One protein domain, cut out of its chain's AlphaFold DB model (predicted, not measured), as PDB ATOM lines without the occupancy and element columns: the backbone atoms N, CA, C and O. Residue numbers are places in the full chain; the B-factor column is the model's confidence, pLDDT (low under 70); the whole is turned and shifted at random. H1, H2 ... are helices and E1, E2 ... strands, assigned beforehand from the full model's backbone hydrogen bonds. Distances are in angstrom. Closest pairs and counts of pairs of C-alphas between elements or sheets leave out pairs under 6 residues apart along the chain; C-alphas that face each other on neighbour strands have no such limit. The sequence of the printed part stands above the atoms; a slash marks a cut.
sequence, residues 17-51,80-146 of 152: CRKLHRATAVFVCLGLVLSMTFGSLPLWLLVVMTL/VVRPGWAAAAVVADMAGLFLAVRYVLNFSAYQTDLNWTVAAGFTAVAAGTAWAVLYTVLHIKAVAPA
ATOM      1  N   CYS A  17      40.506  91.326  60.421       85.44
ATOM      2  CA  CYS A  17      39.522  92.380  60.745       85.44
ATOM      3  C   CYS A  17      39.921  93.711  60.107       85.44
ATOM      4  O   CYS A  17      39.176  94.302  59.338       85.44
ATOM      5  N   ARG A  18      41.173  94.144  60.314       85.38
ATOM      6  CA  ARG A  18      41.659  95.419  59.763       85.38
ATOM      7  C   ARG A  18      41.563  95.487  58.236       85.38
ATOM      8  O   ARG A  18      41.267  96.551  57.701       85.38
ATOM      9  N   LYS A  19      41.864  94.396  57.523       87.69
ATOM     10  CA  LYS A  19      41.803  94.378  56.052       87.69
ATOM     11  C   LYS A  19      40.352  94.396  55.573       87.69
ATOM     12  O   LYS A  19      40.040  95.168  54.674       87.69
ATOM     13  N   LEU A  20      39.488  93.600  56.204       85.19
ATOM     14  CA  LEU A  20      38.078  93.498  55.841       85.19
ATOM     15  C   LEU A  20      37.319  94.777  56.161       85.19
ATOM     16  O   LEU A  20      36.667  95.308  55.276       85.19
ATOM     17  N   HIS A  21      37.515  95.362  57.341       85.94
ATOM     18  CA  HIS A  21      36.888  96.636  57.695       85.94
ATOM     19  C   HIS A  21      37.289  97.752  56.733       85.94
ATOM     20  O   HIS A  21      36.446  98.547  56.339       85.94
ATOM     21  N   ARG A  22      38.565  97.808  56.320       86.56
ATOM     22  CA  ARG A  22      39.016  98.786  55.320       86.56
ATOM     23  C   ARG A  22      38.343  98.564  53.971       86.56
ATOM     24  O   ARG A  22      37.877  99.529  53.381       86.56
ATOM     25  N   ALA A  23      38.282  97.320  53.496       85.81
ATOM     26  CA  ALA A  23      37.616  97.000  52.238       85.81
ATOM     27  C   ALA A  23      36.123  97.357  52.299       85.81
ATOM     28  O   ALA A  23      35.638  98.096  51.446       85.81
ATOM     29  N   THR A  24      35.420  96.922  53.346       86.38
ATOM     30  CA  THR A  24      34.003  97.230  53.558       86.38
ATOM     31  C   THR A  24      33.776  98.735  53.642       86.38
ATOM     32  O   THR A  24      32.894  99.243  52.961       86.38
ATOM     33  N   ALA A  25      34.605  99.475  54.387       84.94
ATOM     34  CA  ALA A  25      34.506 100.930  54.477       84.94
ATOM     35  C   ALA A  25      34.653 101.607  53.109       84.94
ATOM     36  O   ALA A  25      33.868 102.490  52.792       84.94
ATOM     37  N   VAL A  26      35.602 101.171  52.270       88.00
ATOM     38  CA  VAL A  26      35.765 101.717  50.911       88.00
ATOM     39  C   VAL A  26      34.495 101.518  50.081       88.00
ATOM     40  O   VAL A  26      33.996 102.481  49.504       88.00
ATOM     41  N   PHE A  27      33.938 100.304  50.046       84.12
ATOM     42  CA  PHE A  27      32.738 100.023  49.251       84.12
ATOM     43  C   PHE A  27      31.477 100.683  49.813       84.12
ATOM     44  O   PHE A  27      30.654 101.164  49.039       84.12
ATOM     45  N   VAL A  28      31.332 100.758  51.138       80.94
ATOM     46  CA  VAL A  28      30.216 101.466  51.780       80.94
ATOM     47  C   VAL A  28      30.298 102.963  51.497       80.94
ATOM     48  O   VAL A  28      29.301 103.548  51.086       80.94
ATOM     49  N   CYS A  29      31.473 103.585  51.638       83.88
ATOM     50  CA  CYS A  29      31.666 104.994  51.291       83.88
ATOM     51  C   CYS A  29      31.375 105.255  49.811       83.88
ATOM     52  O   CYS A  29      30.696 106.225  49.488       83.88
ATOM     53  N   LEU A  30      31.833 104.379  48.916       83.94
ATOM     54  CA  LEU A  30      31.535 104.489  47.489       83.94
ATOM     55  C   LEU A  30      30.026 104.385  47.219       83.94
ATOM     56  O   LEU A  30      29.476 105.212  46.499       83.94
ATOM     57  N   GLY A  31      29.344 103.413  47.833       79.12
ATOM     58  CA  GLY A  31      27.893 103.254  47.730       79.12
ATOM     59  C   GLY A  31      27.123 104.462  48.269       79.12
ATOM     60  O   GLY A  31      26.156 104.892  47.645       79.12
ATOM     61  N   LEU A  32      27.580 105.051  49.378       77.00
ATOM     62  CA  LEU A  32      27.026 106.288  49.930       77.00
ATOM     63  C   LEU A  32      27.194 107.457  48.962       77.00
ATOM     64  O   LEU A  32      26.221 108.155  48.700       77.00
ATOM     65  N   VAL A  33      28.387 107.651  48.394       81.06
ATOM     66  CA  VAL A  33      28.632 108.715  47.408       81.06
ATOM     67  C   VAL A  33      27.723 108.539  46.195       81.06
ATOM     68  O   VAL A  33      27.038 109.484  45.822       81.06
ATOM     69  N   LEU A  34      27.634 107.331  45.633       75.81
ATOM     70  CA  LEU A  34      26.739 107.044  44.507       75.81
ATOM     71  C   LEU A  34      25.271 107.336  44.849       75.81
ATOM     72  O   LEU A  34      24.569 107.977  44.068       75.81
ATOM     73  N   SER A  35      24.832 106.937  46.044       71.62
ATOM     74  CA  SER A  35      23.483 107.222  46.551       71.62
ATOM     75  C   SER A  35      23.232 108.713  46.719       71.62
ATOM     76  O   SER A  35      22.139 109.185  46.437       71.62
ATOM     77  N   MET A  36      24.229 109.474  47.170       73.81
ATOM     78  CA  MET A  36      24.099 110.917  47.318       73.81
ATOM     79  C   MET A  36      24.068 111.623  45.959       73.81
ATOM     80  O   MET A  36      23.283 112.542  45.753       73.81
ATOM     81  N   THR A  37      24.895 111.191  45.008       77.00
ATOM     82  CA  THR A  37      24.998 111.835  43.694       77.00
ATOM     83  C   THR A  37      23.804 111.529  42.791       77.00
ATOM     84  O   THR A  37      23.360 112.411  42.061       77.00
ATOM     85  N   PHE A  38      23.277 110.303  42.839       72.44
ATOM     86  CA  PHE A  38      22.265 109.828  41.886       72.44
ATOM     87  C   PHE A  38      20.960 109.362  42.544       72.44
ATOM     88  O   PHE A  38      20.021 108.975  41.852       72.44
ATOM     89  N   GLY A  39      20.880 109.365  43.875       64.06
ATOM     90  CA  GLY A  39      19.714 108.880  44.602       64.06
ATOM     91  C   GLY A  39      18.559 109.869  44.658       64.06
ATOM     92  O   GLY A  39      18.733 111.084  44.753       64.06
ATOM     93  N   SER A  40      17.346 109.322  44.669       67.56
ATOM     94  CA  SER A  40      16.115 110.072  44.899       67.56
ATOM     95  C   SER A  40      15.962 110.480  46.372       67.56
ATOM     96  O   SER A  40      16.553 109.883  47.271       67.56
ATOM     97  N   LEU A  41      15.135 111.490  46.655       66.69
ATOM     98  CA  LEU A  41      14.889 111.988  48.020       66.69
ATOM     99  C   LEU A  41      14.456 110.892  49.034       66.69
ATOM    100  O   LEU A  41      14.939 110.912  50.168       66.69
ATOM    101  N   PRO A  42      13.642 109.880  48.661       64.06
ATOM    102  CA  PRO A  42      13.376 108.723  49.523       64.06
ATOM    103  C   PRO A  42      14.624 107.891  49.848       64.06
ATOM    104  O   PRO A  42      14.772 107.429  50.978       64.06
ATOM    105  N   LEU A  43      15.542 107.725  48.888       64.75
ATOM    106  CA  LEU A  43      16.818 107.036  49.110       64.75
ATOM    107  C   LEU A  43      17.685 107.810  50.113       64.75
ATOM    108  O   LEU A  43      18.285 107.211  51.002       64.75
ATOM    109  N   TRP A  44      17.700 109.139  50.022       64.56
ATOM    110  CA  TRP A  44      18.396 110.004  50.977       64.56
ATOM    111  C   TRP A  44      17.858 109.865  52.404       64.56
ATOM    112  O   TRP A  44      18.638 109.673  53.338       64.56
ATOM    113  N   LEU A  45      16.534 109.904  52.579       66.06
ATOM    114  CA  LEU A  45      15.903 109.686  53.885       66.06
ATOM    115  C   LEU A  45      16.244 108.299  54.445       66.06
ATOM    116  O   LEU A  45      16.556 108.171  55.628       66.06
ATOM    117  N   LEU A  46      16.258 107.272  53.592       65.81
ATOM    118  CA  LEU A  46      16.659 105.918  53.975       65.81
ATOM    119  C   LEU A  46      18.119 105.846  54.425       65.81
ATOM    120  O   LEU A  46      18.405 105.237  55.458       65.81
ATOM    121  N   VAL A  47      19.041 106.491  53.707       67.12
ATOM    122  CA  VAL A  47      20.459 106.563  54.095       67.12
ATOM    123  C   VAL A  47      20.608 107.214  55.471       67.12
ATOM    124  O   VAL A  47      21.268 106.650  56.344       67.12
ATOM    125  N   VAL A  48      19.948 108.353  55.701       71.69
ATOM    126  CA  VAL A  48      19.997 109.067  56.989       71.69
ATOM    127  C   VAL A  48      19.444 108.204  58.127       71.69
ATOM    128  O   VAL A  48      20.100 108.062  59.159       71.69
ATOM    129  N   MET A  49      18.285 107.570  57.931       70.25
ATOM    130  CA  MET A  49      17.678 106.684  58.932       70.25
ATOM    131  C   MET A  49      18.556 105.464  59.234       70.25
ATOM    132  O   MET A  49      18.661 105.046  60.386       70.25
ATOM    133  N   THR A  50      19.239 104.920  58.224       68.56
ATOM    134  CA  THR A  50      20.174 103.797  58.395       68.56
ATOM    135  C   THR A  50      21.388 104.206  59.208       68.56
ATOM    136  O   THR A  50      21.771 103.496  60.133       68.56
ATOM    137  N   LEU A  51      21.986 105.358  58.897       68.25
ATOM    138  CA  LEU A  51      23.115 105.890  59.656       68.25
ATOM    139  C   LEU A  51      22.721 106.158  61.112       68.25
ATOM    140  O   LEU A  51      23.472 105.802  62.017       68.25
ATOM    141  N   VAL A  80      41.825  85.362  74.568       81.94
ATOM    142  CA  VAL A  80      42.027  84.189  73.711       81.94
ATOM    143  C   VAL A  80      40.888  84.111  72.702       81.94
ATOM    144  O   VAL A  80      39.741  84.469  72.987       81.94
ATOM    145  N   VAL A  81      41.212  83.659  71.492       82.00
ATOM    146  CA  VAL A  81      40.251  83.509  70.400       82.00
ATOM    147  C   VAL A  81      39.499  82.190  70.544       82.00
ATOM    148  O   VAL A  81      40.107  81.129  70.652       82.00
ATOM    149  N   ARG A  82      38.169  82.234  70.457       82.00
ATOM    150  CA  ARG A  82      37.320  81.038  70.381       82.00
ATOM    151  C   ARG A  82      37.143  80.660  68.904       82.00
ATOM    152  O   ARG A  82      36.428  81.372  68.198       82.00
ATOM    153  N   PRO A  83      37.755  79.566  68.406       78.75
ATOM    154  CA  PRO A  83      37.947  79.345  66.968       78.75
ATOM    155  C   PRO A  83      36.642  79.272  66.165       78.75
ATOM    156  O   PRO A  83      36.567  79.853  65.087       78.75
ATOM    157  N   GLY A  84      35.588  78.643  66.702       76.56
ATOM    158  CA  GLY A  84      34.280  78.583  66.033       76.56
ATOM    159  C   GLY A  84      33.613  79.956  65.877       76.56
ATOM    160  O   GLY A  84      33.119  80.296  64.806       76.56
ATOM    161  N   TRP A  85      33.669  80.787  66.920       81.75
ATOM    162  CA  TRP A  85      33.120  82.147  66.893       81.75
ATOM    163  C   TRP A  85      33.961  83.091  66.035       81.75
ATOM    164  O   TRP A  85      33.413  83.939  65.340       81.75
ATOM    165  N   ALA A  86      35.281  82.918  66.029       79.56
ATOM    166  CA  ALA A  86      36.173  83.682  65.170       79.56
ATOM    167  C   ALA A  86      35.987  83.349  63.687       79.56
ATOM    168  O   ALA A  86      35.993  84.257  62.863       79.56
ATOM    169  N   ALA A  87      35.772  82.075  63.339       79.19
ATOM    170  CA  ALA A  87      35.411  81.692  61.976       79.19
ATOM    171  C   ALA A  87      34.076  82.328  61.561       79.19
ATOM    172  O   ALA A  87      33.984  82.903  60.480       79.19
ATOM    173  N   ALA A  88      33.074  82.307  62.446       75.38
ATOM    174  CA  ALA A  88      31.801  82.974  62.200       75.38
ATOM    175  C   ALA A  88      31.966  84.496  62.025       75.38
ATOM    176  O   ALA A  88      31.380  85.059  61.105       75.38
ATOM    177  N   ALA A  89      32.800  85.154  62.839       81.31
ATOM    178  CA  ALA A  89      33.111  86.579  62.698       81.31
ATOM    179  C   ALA A  89      33.749  86.898  61.333       81.31
ATOM    180  O   ALA A  89      33.312  87.827  60.661       81.31
ATOM    181  N   VAL A  90      34.689  86.067  60.862       82.69
ATOM    182  CA  VAL A  90      35.277  86.205  59.516       82.69
ATOM    183  C   VAL A  90      34.216  86.052  58.425       82.69
ATOM    184  O   VAL A  90      34.213  86.816  57.460       82.69
ATOM    185  N   VAL A  91      33.314  85.075  58.555       82.50
ATOM    186  CA  VAL A  91      32.220  84.867  57.593       82.50
ATOM    187  C   VAL A  91      31.277  86.069  57.578       82.50
ATOM    188  O   VAL A  91      30.891  86.518  56.501       82.50
ATOM    189  N   ALA A  92      30.951  86.630  58.742       81.81
ATOM    190  CA  ALA A  92      30.143  87.838  58.830       81.81
ATOM    191  C   ALA A  92      30.843  89.037  58.178       81.81
ATOM    192  O   ALA A  92      30.214  89.736  57.388       81.81
ATOM    193  N   ASP A  93      32.138  89.248  58.413       84.38
ATOM    194  CA  ASP A  93      32.907  90.311  57.752       84.38
ATOM    195  C   ASP A  93      32.898  90.169  56.224       84.38
ATOM    196  O   ASP A  93      32.706  91.149  55.500       84.38
ATOM    197  N   MET A  94      33.064  88.941  55.723       81.00
ATOM    198  CA  MET A  94      32.987  88.643  54.291       81.00
ATOM    199  C   MET A  94      31.589  88.887  53.728       81.00
ATOM    200  O   MET A  94      31.465  89.440  52.637       81.00
ATOM    201  N   ALA A  95      30.542  88.518  54.467       79.06
ATOM    202  CA  ALA A  95      29.164  88.785  54.077       79.06
ATOM    203  C   ALA A  95      28.890  90.295  53.992       79.06
ATOM    204  O   ALA A  95      28.274  90.749  53.032       79.06
ATOM    205  N   GLY A  96      29.411  91.083  54.938       80.38
ATOM    206  CA  GLY A  96      29.323  92.545  54.916       80.38
ATOM    207  C   GLY A  96      30.021  93.160  53.708       80.38
ATOM    208  O   GLY A  96      29.445  93.993  53.009       80.38
ATOM    209  N   LEU A  97      31.240  92.701  53.409       82.00
ATOM    210  CA  LEU A  97      31.965  93.120  52.212       82.00
ATOM    211  C   LEU A  97      31.200  92.750  50.934       82.00
ATOM    212  O   LEU A  97      31.059  93.581  50.038       82.00
ATOM    213  N   PHE A  98      30.677  91.524  50.855       81.81
ATOM    214  CA  PHE A  98      29.894  91.064  49.713       81.81
ATOM    215  C   PHE A  98      28.626  91.900  49.521       81.81
ATOM    216  O   PHE A  98      28.339  92.310  48.400       81.81
ATOM    217  N   LEU A  99      27.902  92.213  50.601       79.38
ATOM    218  CA  LEU A  99      26.738  93.101  50.571       79.38
ATOM    219  C   LEU A  99      27.108  94.496  50.052       79.38
ATOM    220  O   LEU A  99      26.417  95.013  49.176       79.38
ATOM    221  N   ALA A 100      28.214  95.076  50.526       82.31
ATOM    222  CA  ALA A 100      28.677  96.390  50.085       82.31
ATOM    223  C   ALA A 100      29.045  96.403  48.591       82.31
ATOM    224  O   ALA A 100      28.600  97.275  47.845       82.31
ATOM    225  N   VAL A 101      29.797  95.400  48.123       82.75
ATOM    226  CA  VAL A 101      30.146  95.247  46.701       82.75
ATOM    227  C   VAL A 101      28.891  95.038  45.855       82.75
ATOM    228  O   VAL A 101      28.713  95.693  44.829       82.75
ATOM    229  N   ARG A 102      27.990  94.149  46.289       80.00
ATOM    230  CA  ARG A 102      26.743  93.849  45.582       80.00
ATOM    231  C   ARG A 102      25.861  95.085  45.464       80.00
ATOM    232  O   ARG A 102      25.271  95.284  44.403       80.00
ATOM    233  N   TYR A 103      25.787  95.898  46.517       79.88
ATOM    234  CA  TYR A 103      25.066  97.164  46.513       79.88
ATOM    235  C   TYR A 103      25.620  98.114  45.452       79.88
ATOM    236  O   TYR A 103      24.865  98.549  44.589       79.88
ATOM    237  N   VAL A 104      26.937  98.353  45.449       82.38
ATOM    238  CA  VAL A 104      27.598  99.214  44.453       82.38
ATOM    239  C   VAL A 104      27.327  98.724  43.029       82.38
ATOM    240  O   VAL A 104      26.879  99.507  42.197       82.38
ATOM    241  N   LEU A 105      27.528  97.427  42.759       81.06
ATOM    242  CA  LEU A 105      27.323  96.849  41.425       81.06
ATOM    243  C   LEU A 105      25.864  96.962  40.957       81.06
ATOM    244  O   LEU A 105      25.606  97.323  39.809       81.06
ATOM    245  N   ASN A 106      24.900  96.681  41.838       76.81
ATOM    246  CA  ASN A 106      23.481  96.837  41.516       76.81
ATOM    247  C   ASN A 106      23.104  98.292  41.273       76.81
ATOM    248  O   ASN A 106      22.372  98.574  40.331       76.81
ATOM    249  N   PHE A 107      23.593  99.202  42.111       75.69
ATOM    250  CA  PHE A 107      23.318 100.618  41.952       75.69
ATOM    251  C   PHE A 107      23.837 101.104  40.597       75.69
ATOM    252  O   PHE A 107      23.082 101.688  39.829       75.69
ATOM    253  N   SER A 108      25.075 100.753  40.230       77.56
ATOM    254  CA  SER A 108      25.630 101.107  38.918       77.56
ATOM    255  C   SER A 108      24.849 100.531  37.731       77.56
ATOM    256  O   SER A 108      24.775 101.175  36.690       77.56
ATOM    257  N   ALA A 109      24.256  99.341  37.874       79.25
ATOM    258  CA  ALA A 109      23.522  98.685  36.792       79.25
ATOM    259  C   ALA A 109      22.099  99.237  36.595       79.25
ATOM    260  O   ALA A 109      21.583  99.199  35.481       79.25
ATOM    261  N   TYR A 110      21.470  99.743  37.658       76.00
ATOM    262  CA  TYR A 110      20.035 100.051  37.676       76.00
ATOM    263  C   TYR A 110      19.704 101.457  38.196       76.00
ATOM    264  O   TYR A 110      18.561 101.723  38.556       76.00
ATOM    265  N   GLN A 111      20.677 102.371  38.226       70.31
ATOM    266  CA  GLN A 111      20.510 103.743  38.733       70.31
ATOM    267  C   GLN A 111      19.377 104.549  38.068       70.31
ATOM    268  O   GLN A 111      18.923 105.540  38.630       70.31
ATOM    269  N   THR A 112      18.913 104.156  36.877       73.31
ATOM    270  CA  THR A 112      17.819 104.827  36.156       73.31
ATOM    271  C   THR A 112      16.427 104.300  36.516       73.31
ATOM    272  O   THR A 112      15.437 104.954  36.192       73.31
ATOM    273  N   ASP A 113      16.324 103.150  37.191       78.25
ATOM    274  CA  ASP A 113      15.053 102.581  37.639       78.25
ATOM    275  C   ASP A 113      14.770 103.003  39.087       78.25
ATOM    276  O   ASP A 113      15.392 102.537  40.049       78.25
ATOM    277  N   LEU A 114      13.803 103.908  39.246       67.25
ATOM    278  CA  LEU A 114      13.441 104.484  40.538       67.25
ATOM    279  C   LEU A 114      12.842 103.442  41.498       67.25
ATOM    280  O   LEU A 114      13.137 103.472  42.693       67.25
ATOM    281  N   ASN A 115      12.025 102.514  40.989       70.44
ATOM    282  CA  ASN A 115      11.360 101.495  41.805       70.44
ATOM    283  C   ASN A 115      12.384 100.499  42.340       70.44
ATOM    284  O   ASN A 115      12.379 100.160  43.528       70.44
ATOM    285  N   TRP A 116      13.314 100.094  41.476       71.25
ATOM    286  CA  TRP A 116      14.441  99.268  41.877       71.25
ATOM    287  C   TRP A 116      15.333  99.981  42.897       71.25
ATOM    288  O   TRP A 116      15.685  99.397  43.920       71.25
ATOM    289  N   THR A 117      15.658 101.254  42.663       66.75
ATOM    290  CA  THR A 117      16.533 102.049  43.539       66.75
ATOM    291  C   THR A 117      15.961 102.170  44.955       66.75
ATOM    292  O   THR A 117      16.689 101.997  45.935       66.75
ATOM    293  N   VAL A 118      14.646 102.375  45.088       67.81
ATOM    294  CA  VAL A 118      13.965 102.424  46.393       67.81
ATOM    295  C   VAL A 118      13.965 101.052  47.081       67.81
ATOM    296  O   VAL A 118      14.344 100.960  48.251       67.81
ATOM    297  N   ALA A 119      13.604  99.976  46.372       70.69
ATOM    298  CA  ALA A 119      13.591  98.620  46.932       70.69
ATOM    299  C   ALA A 119      14.993  98.140  47.353       70.69
ATOM    300  O   ALA A 119      15.168  97.551  48.426       70.69
ATOM    301  N   ALA A 120      16.010  98.442  46.544       69.25
ATOM    302  CA  ALA A 120      17.410  98.178  46.848       69.25
ATOM    303  C   ALA A 120      17.876  98.969  48.078       69.25
ATOM    304  O   ALA A 120      18.582  98.415  48.919       69.25
ATOM    305  N   GLY A 121      17.432 100.223  48.223       68.19
ATOM    306  CA  GLY A 121      17.657 101.044  49.411       68.19
ATOM    307  C   GLY A 121      17.123 100.382  50.682       68.19
ATOM    308  O   GLY A 121      17.904 100.101  51.588       68.19
ATOM    309  N   PHE A 122      15.827 100.050  50.729       69.75
ATOM    310  CA  PHE A 122      15.213  99.367  51.881       69.75
ATOM    311  C   PHE A 122      15.901  98.041  52.222       69.75
ATOM    312  O   PHE A 122      16.181  97.757  53.388       69.75
ATOM    313  N   THR A 123      16.211  97.240  51.201       72.31
ATOM    314  CA  THR A 123      16.885  95.949  51.384       72.31
ATOM    315  C   THR A 123      18.291  96.137  51.953       72.31
ATOM    316  O   THR A 123      18.690  95.397  52.849       72.31
ATOM    317  N   ALA A 124      19.028  97.153  51.495       72.19
ATOM    318  CA  ALA A 124      20.346  97.486  52.025       72.19
ATOM    319  C   ALA A 124      20.286  97.945  53.491       72.19
ATOM    320  O   ALA A 124      21.152  97.558  54.273       72.19
ATOM    321  N   VAL A 125      19.249  98.690  53.896       71.75
ATOM    322  CA  VAL A 125      19.027  99.078  55.304       71.75
ATOM    323  C   VAL A 125      18.798  97.851  56.182       71.75
ATOM    324  O   VAL A 125      19.468  97.672  57.203       71.75
ATOM    325  N   ALA A 126      17.860  96.988  55.788       72.75
ATOM    326  CA  ALA A 126      17.506  95.802  56.560       72.75
ATOM    327  C   ALA A 126      18.690  94.825  56.649       72.75
ATOM    328  O   ALA A 126      19.035  94.352  57.731       72.75
ATOM    329  N   ALA A 127      19.374  94.584  55.527       76.31
ATOM    330  CA  ALA A 127      20.559  93.736  55.492       76.31
ATOM    331  C   ALA A 127      21.726  94.346  56.281       76.31
ATOM    332  O   ALA A 127      22.406  93.629  57.009       76.31
ATOM    333  N   GLY A 128      21.944  95.660  56.179       76.50
ATOM    334  CA  GLY A 128      23.015  96.370  56.877       76.50
ATOM    335  C   GLY A 128      22.831  96.387  58.392       76.50
ATOM    336  O   GLY A 128      23.783  96.145  59.129       76.50
ATOM    337  N   THR A 129      21.605  96.607  58.869       74.06
ATOM    338  CA  THR A 129      21.280  96.561  60.305       74.06
ATOM    339  C   THR A 129      21.382  95.142  60.865       74.06
ATOM    340  O   THR A 129      22.030  94.946  61.892       74.06
ATOM    341  N   ALA A 130      20.835  94.138  60.170       75.69
ATOM    342  CA  ALA A 130      20.985  92.733  60.552       75.69
ATOM    343  C   ALA A 130      22.461  92.298  60.570       75.69
ATOM    344  O   ALA A 130      22.910  91.643  61.513       75.69
ATOM    345  N   TRP A 131      23.231  92.712  59.559       83.25
ATOM    346  CA  TRP A 131      24.665  92.465  59.492       83.25
ATOM    347  C   TRP A 131      25.414  93.135  60.644       83.25
ATOM    348  O   TRP A 131      26.233  92.474  61.273       83.25
ATOM    349  N   ALA A 132      25.119  94.395  60.972       78.44
ATOM    350  CA  ALA A 132      25.772  95.105  62.070       78.44
ATOM    351  C   ALA A 132      25.529  94.420  63.424       78.44
ATOM    352  O   ALA A 132      26.468  94.228  64.194       78.44
ATOM    353  N   VAL A 133      24.296  93.977  63.692       77.25
ATOM    354  CA  VAL A 133      23.972  93.210  64.907       77.25
ATOM    355  C   VAL A 133      24.747  91.893  64.940       77.25
ATOM    356  O   VAL A 133      25.376  91.568  65.950       77.25
ATOM    357  N   LEU A 134      24.745  91.146  63.832       78.69
ATOM    358  CA  LEU A 134      25.468  89.881  63.720       78.69
ATOM    359  C   LEU A 134      26.979  90.078  63.916       78.69
ATOM    360  O   LEU A 134      27.597  89.356  64.697       78.69
ATOM    361  N   TYR A 135      27.552  91.083  63.255       83.00
ATOM    362  CA  TYR A 135      28.945  91.498  63.384       83.00
ATOM    363  C   TYR A 135      29.300  91.751  64.851       83.00
ATOM    364  O   TYR A 135      30.236  91.135  65.362       83.00
ATOM    365  N   THR A 136      28.518  92.579  65.552       78.62
ATOM    366  CA  THR A 136      28.757  92.927  66.957       78.62
ATOM    367  C   THR A 136      28.707  91.697  67.859       78.62
ATOM    368  O   THR A 136      29.630  91.470  68.639       78.62
ATOM    369  N   VAL A 137      27.669  90.863  67.733       79.31
ATOM    370  CA  VAL A 137      27.526  89.653  68.558       79.31
ATOM    371  C   VAL A 137      28.698  88.700  68.337       79.31
ATOM    372  O   VAL A 137      29.269  88.188  69.302       79.31
ATOM    373  N   LEU A 138      29.084  88.469  67.082       81.31
ATOM    374  CA  LEU A 138      30.166  87.546  66.752       81.31
ATOM    375  C   LEU A 138      31.525  88.064  67.217       81.31
ATOM    376  O   LEU A 138      32.301  87.280  67.752       81.31
ATOM    377  N   HIS A 139      31.793  89.363  67.085       81.62
ATOM    378  CA  HIS A 139      33.048  89.965  67.536       81.62
ATOM    379  C   HIS A 139      33.204  89.894  69.057       81.62
ATOM    380  O   HIS A 139      34.254  89.473  69.544       81.62
ATOM    381  N   ILE A 140      32.133  90.178  69.805       79.12
ATOM    382  CA  ILE A 140      32.117  90.039  71.267       79.12
ATOM    383  C   ILE A 140      32.312  88.572  71.674       79.12
ATOM    384  O   ILE A 140      33.085  88.269  72.578       79.12
ATOM    385  N   LYS A 141      31.634  87.625  71.009       80.00
ATOM    386  CA  LYS A 141      31.708  86.192  71.353       80.00
ATOM    387  C   LYS A 141      32.991  85.503  70.879       80.00
ATOM    388  O   LYS A 141      33.297  84.420  71.391       80.00
ATOM    389  N   ALA A 142      33.707  86.088  69.915       82.00
ATOM    390  CA  ALA A 142      34.932  85.544  69.334       82.00
ATOM    391  C   ALA A 142      36.137  85.613  70.271       82.00
ATOM    392  O   ALA A 142      37.086  84.852  70.078       82.00
ATOM    393  N   VAL A 143      36.086  86.460  71.299       80.81
ATOM    394  CA  VAL A 143      37.118  86.544  72.331       80.81
ATOM    395  C   VAL A 143      36.559  86.213  73.709       80.81
ATOM    396  O   VAL A 143      35.389  86.441  74.007       80.81
ATOM    397  N   ALA A 144      37.410  85.655  74.561       79.25
ATOM    398  CA  ALA A 144      37.152  85.479  75.983       79.25
ATOM    399  C   ALA A 144      38.450  85.732  76.766       79.25
ATOM    400  O   ALA A 144      39.530  85.555  76.198       79.25
ATOM    401  N   PRO A 145      38.385  86.162  78.037       75.25
ATOM    402  CA  PRO A 145      39.578  86.240  78.877       75.25
ATOM    403  C   PRO A 145      40.201  84.847  79.026       75.25
ATOM    404  O   PRO A 145      39.473  83.872  79.222       75.25
ATOM    405  N   ALA A 146      41.530  84.764  78.921       71.00
ATOM    406  CA  ALA A 146      42.279  83.533  79.157       71.00
ATOM    407  C   ALA A 146      41.942  82.973  80.543       71.00
ATOM    408  O   ALA A 146      41.944  83.716  81.529       71.00
TER     409      ALA A 146
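AT A GLANCE: This is residues 17 to 51 and 80 to 146 of the 152 residues of an uncharacterized protein of Streptomyces zinciresistens K42 (UniProt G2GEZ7). Two helical hairpins stand side by side and make a long four-helix rod: the long hairpin of H3 and H4, and next to it the shorter hairpin of H1 and H2, with H1 beside H3 and H2 beside H4. Both hairpins turn at the same end of the rod; at the opposite end the small strand E1 runs on beyond H4, and residues 80 to 81 pair with residues 143 to 144 of it. The printed part has 102 residues, with four named helices and one named strand in the order H1, H2, H3, H4, E1, and its class is mostly helix. With a radius of gyration of the C-alphas of 15.4 A it is only just compact, close to loose, and the C-alphas span 53 by 22 by 16 A.

IN THESE COORDINATES: Begin at C-alpha 17, at (39.522, 92.380, 60.745), where H1 starts; it covers residues 17 to 38 and measures 30.9 A from first to last C-alpha. Two residues later comes H2, residues 41 to 51, 15.5 A long, and it brings you to C-alpha 51 at (23.115, 105.890, 59.656), the last residue before the cut. The printing resumes at Val 80, and from C-alpha 83 at (37.947, 79.345, 66.968) you can trace H3 through residues 83 to 110, over 40.1 A. After three residues H4 takes up residues 114 to 142, 40.6 A long, and with 29 residues it is the longest helix. E1, residues 143 to 145, follows directly and ends at C-alpha 145, at (39.578, 86.240, 78.877).

HOW THE PARTS SIT: H1, H2, H3 and H4 form a bundle, helices packed side by side, and it is up and down, each helix running against the one before it in the chain. Start with H1 and H2, a helical hairpin: they touch, through residues 32 to 36 of H1 alone, and their closest C-alphas are those of Met 36 and Trp 44, 6.8 A apart. They run opposite ways at a shallow tilt of 24 degrees. Look next at Thr 24 and Leu 97, whose C-alphas are the closest of H1 and H3, 4.8 A apart; these two helices touch and run the same way at a shallow tilt of 22 degrees. H3 and H4 are the other helical hairpin, and they touch with 29 pairs of C-alphas within 8 A. Their closest C-alphas are those of Trp 85 and Ala 142, 4.6 A apart, and they run opposite ways at a shallow tilt of 14 degrees. H2 and H4 touch, through residues 117 to 129 of H4 alone, and run the same way at a shallow tilt of 4 degrees; the C-alphas of Thr 50 and Val 125 are the closest, 5.8 A apart. H1 and H4 are apart, and so are H2 and H3. E1 pairs with no named strand, but residues 80 to 81 pair with its residues 143 to 144, antiparallel. In H1, H2, H3 and H4 every O i to N i+4 pair is within hydrogen-bond range.

THE WHOLE: The outline is a rod, and the two C-alphas farthest apart are those of Thr 112 and Ala 146, 53.9 A. Residues 52 to 79 are not printed, and across this cut C-alphas 51 and 80 are 32.0 A apart. Of the links that are printed whole, H1 to H2, H3 to H4 and H4 to E1 are tight. The mean pLDDT of the printed part is 77.1; look for values under 70 at residues 39 to 47, 50 to 51, 114, 117 to 118 and 120 to 122.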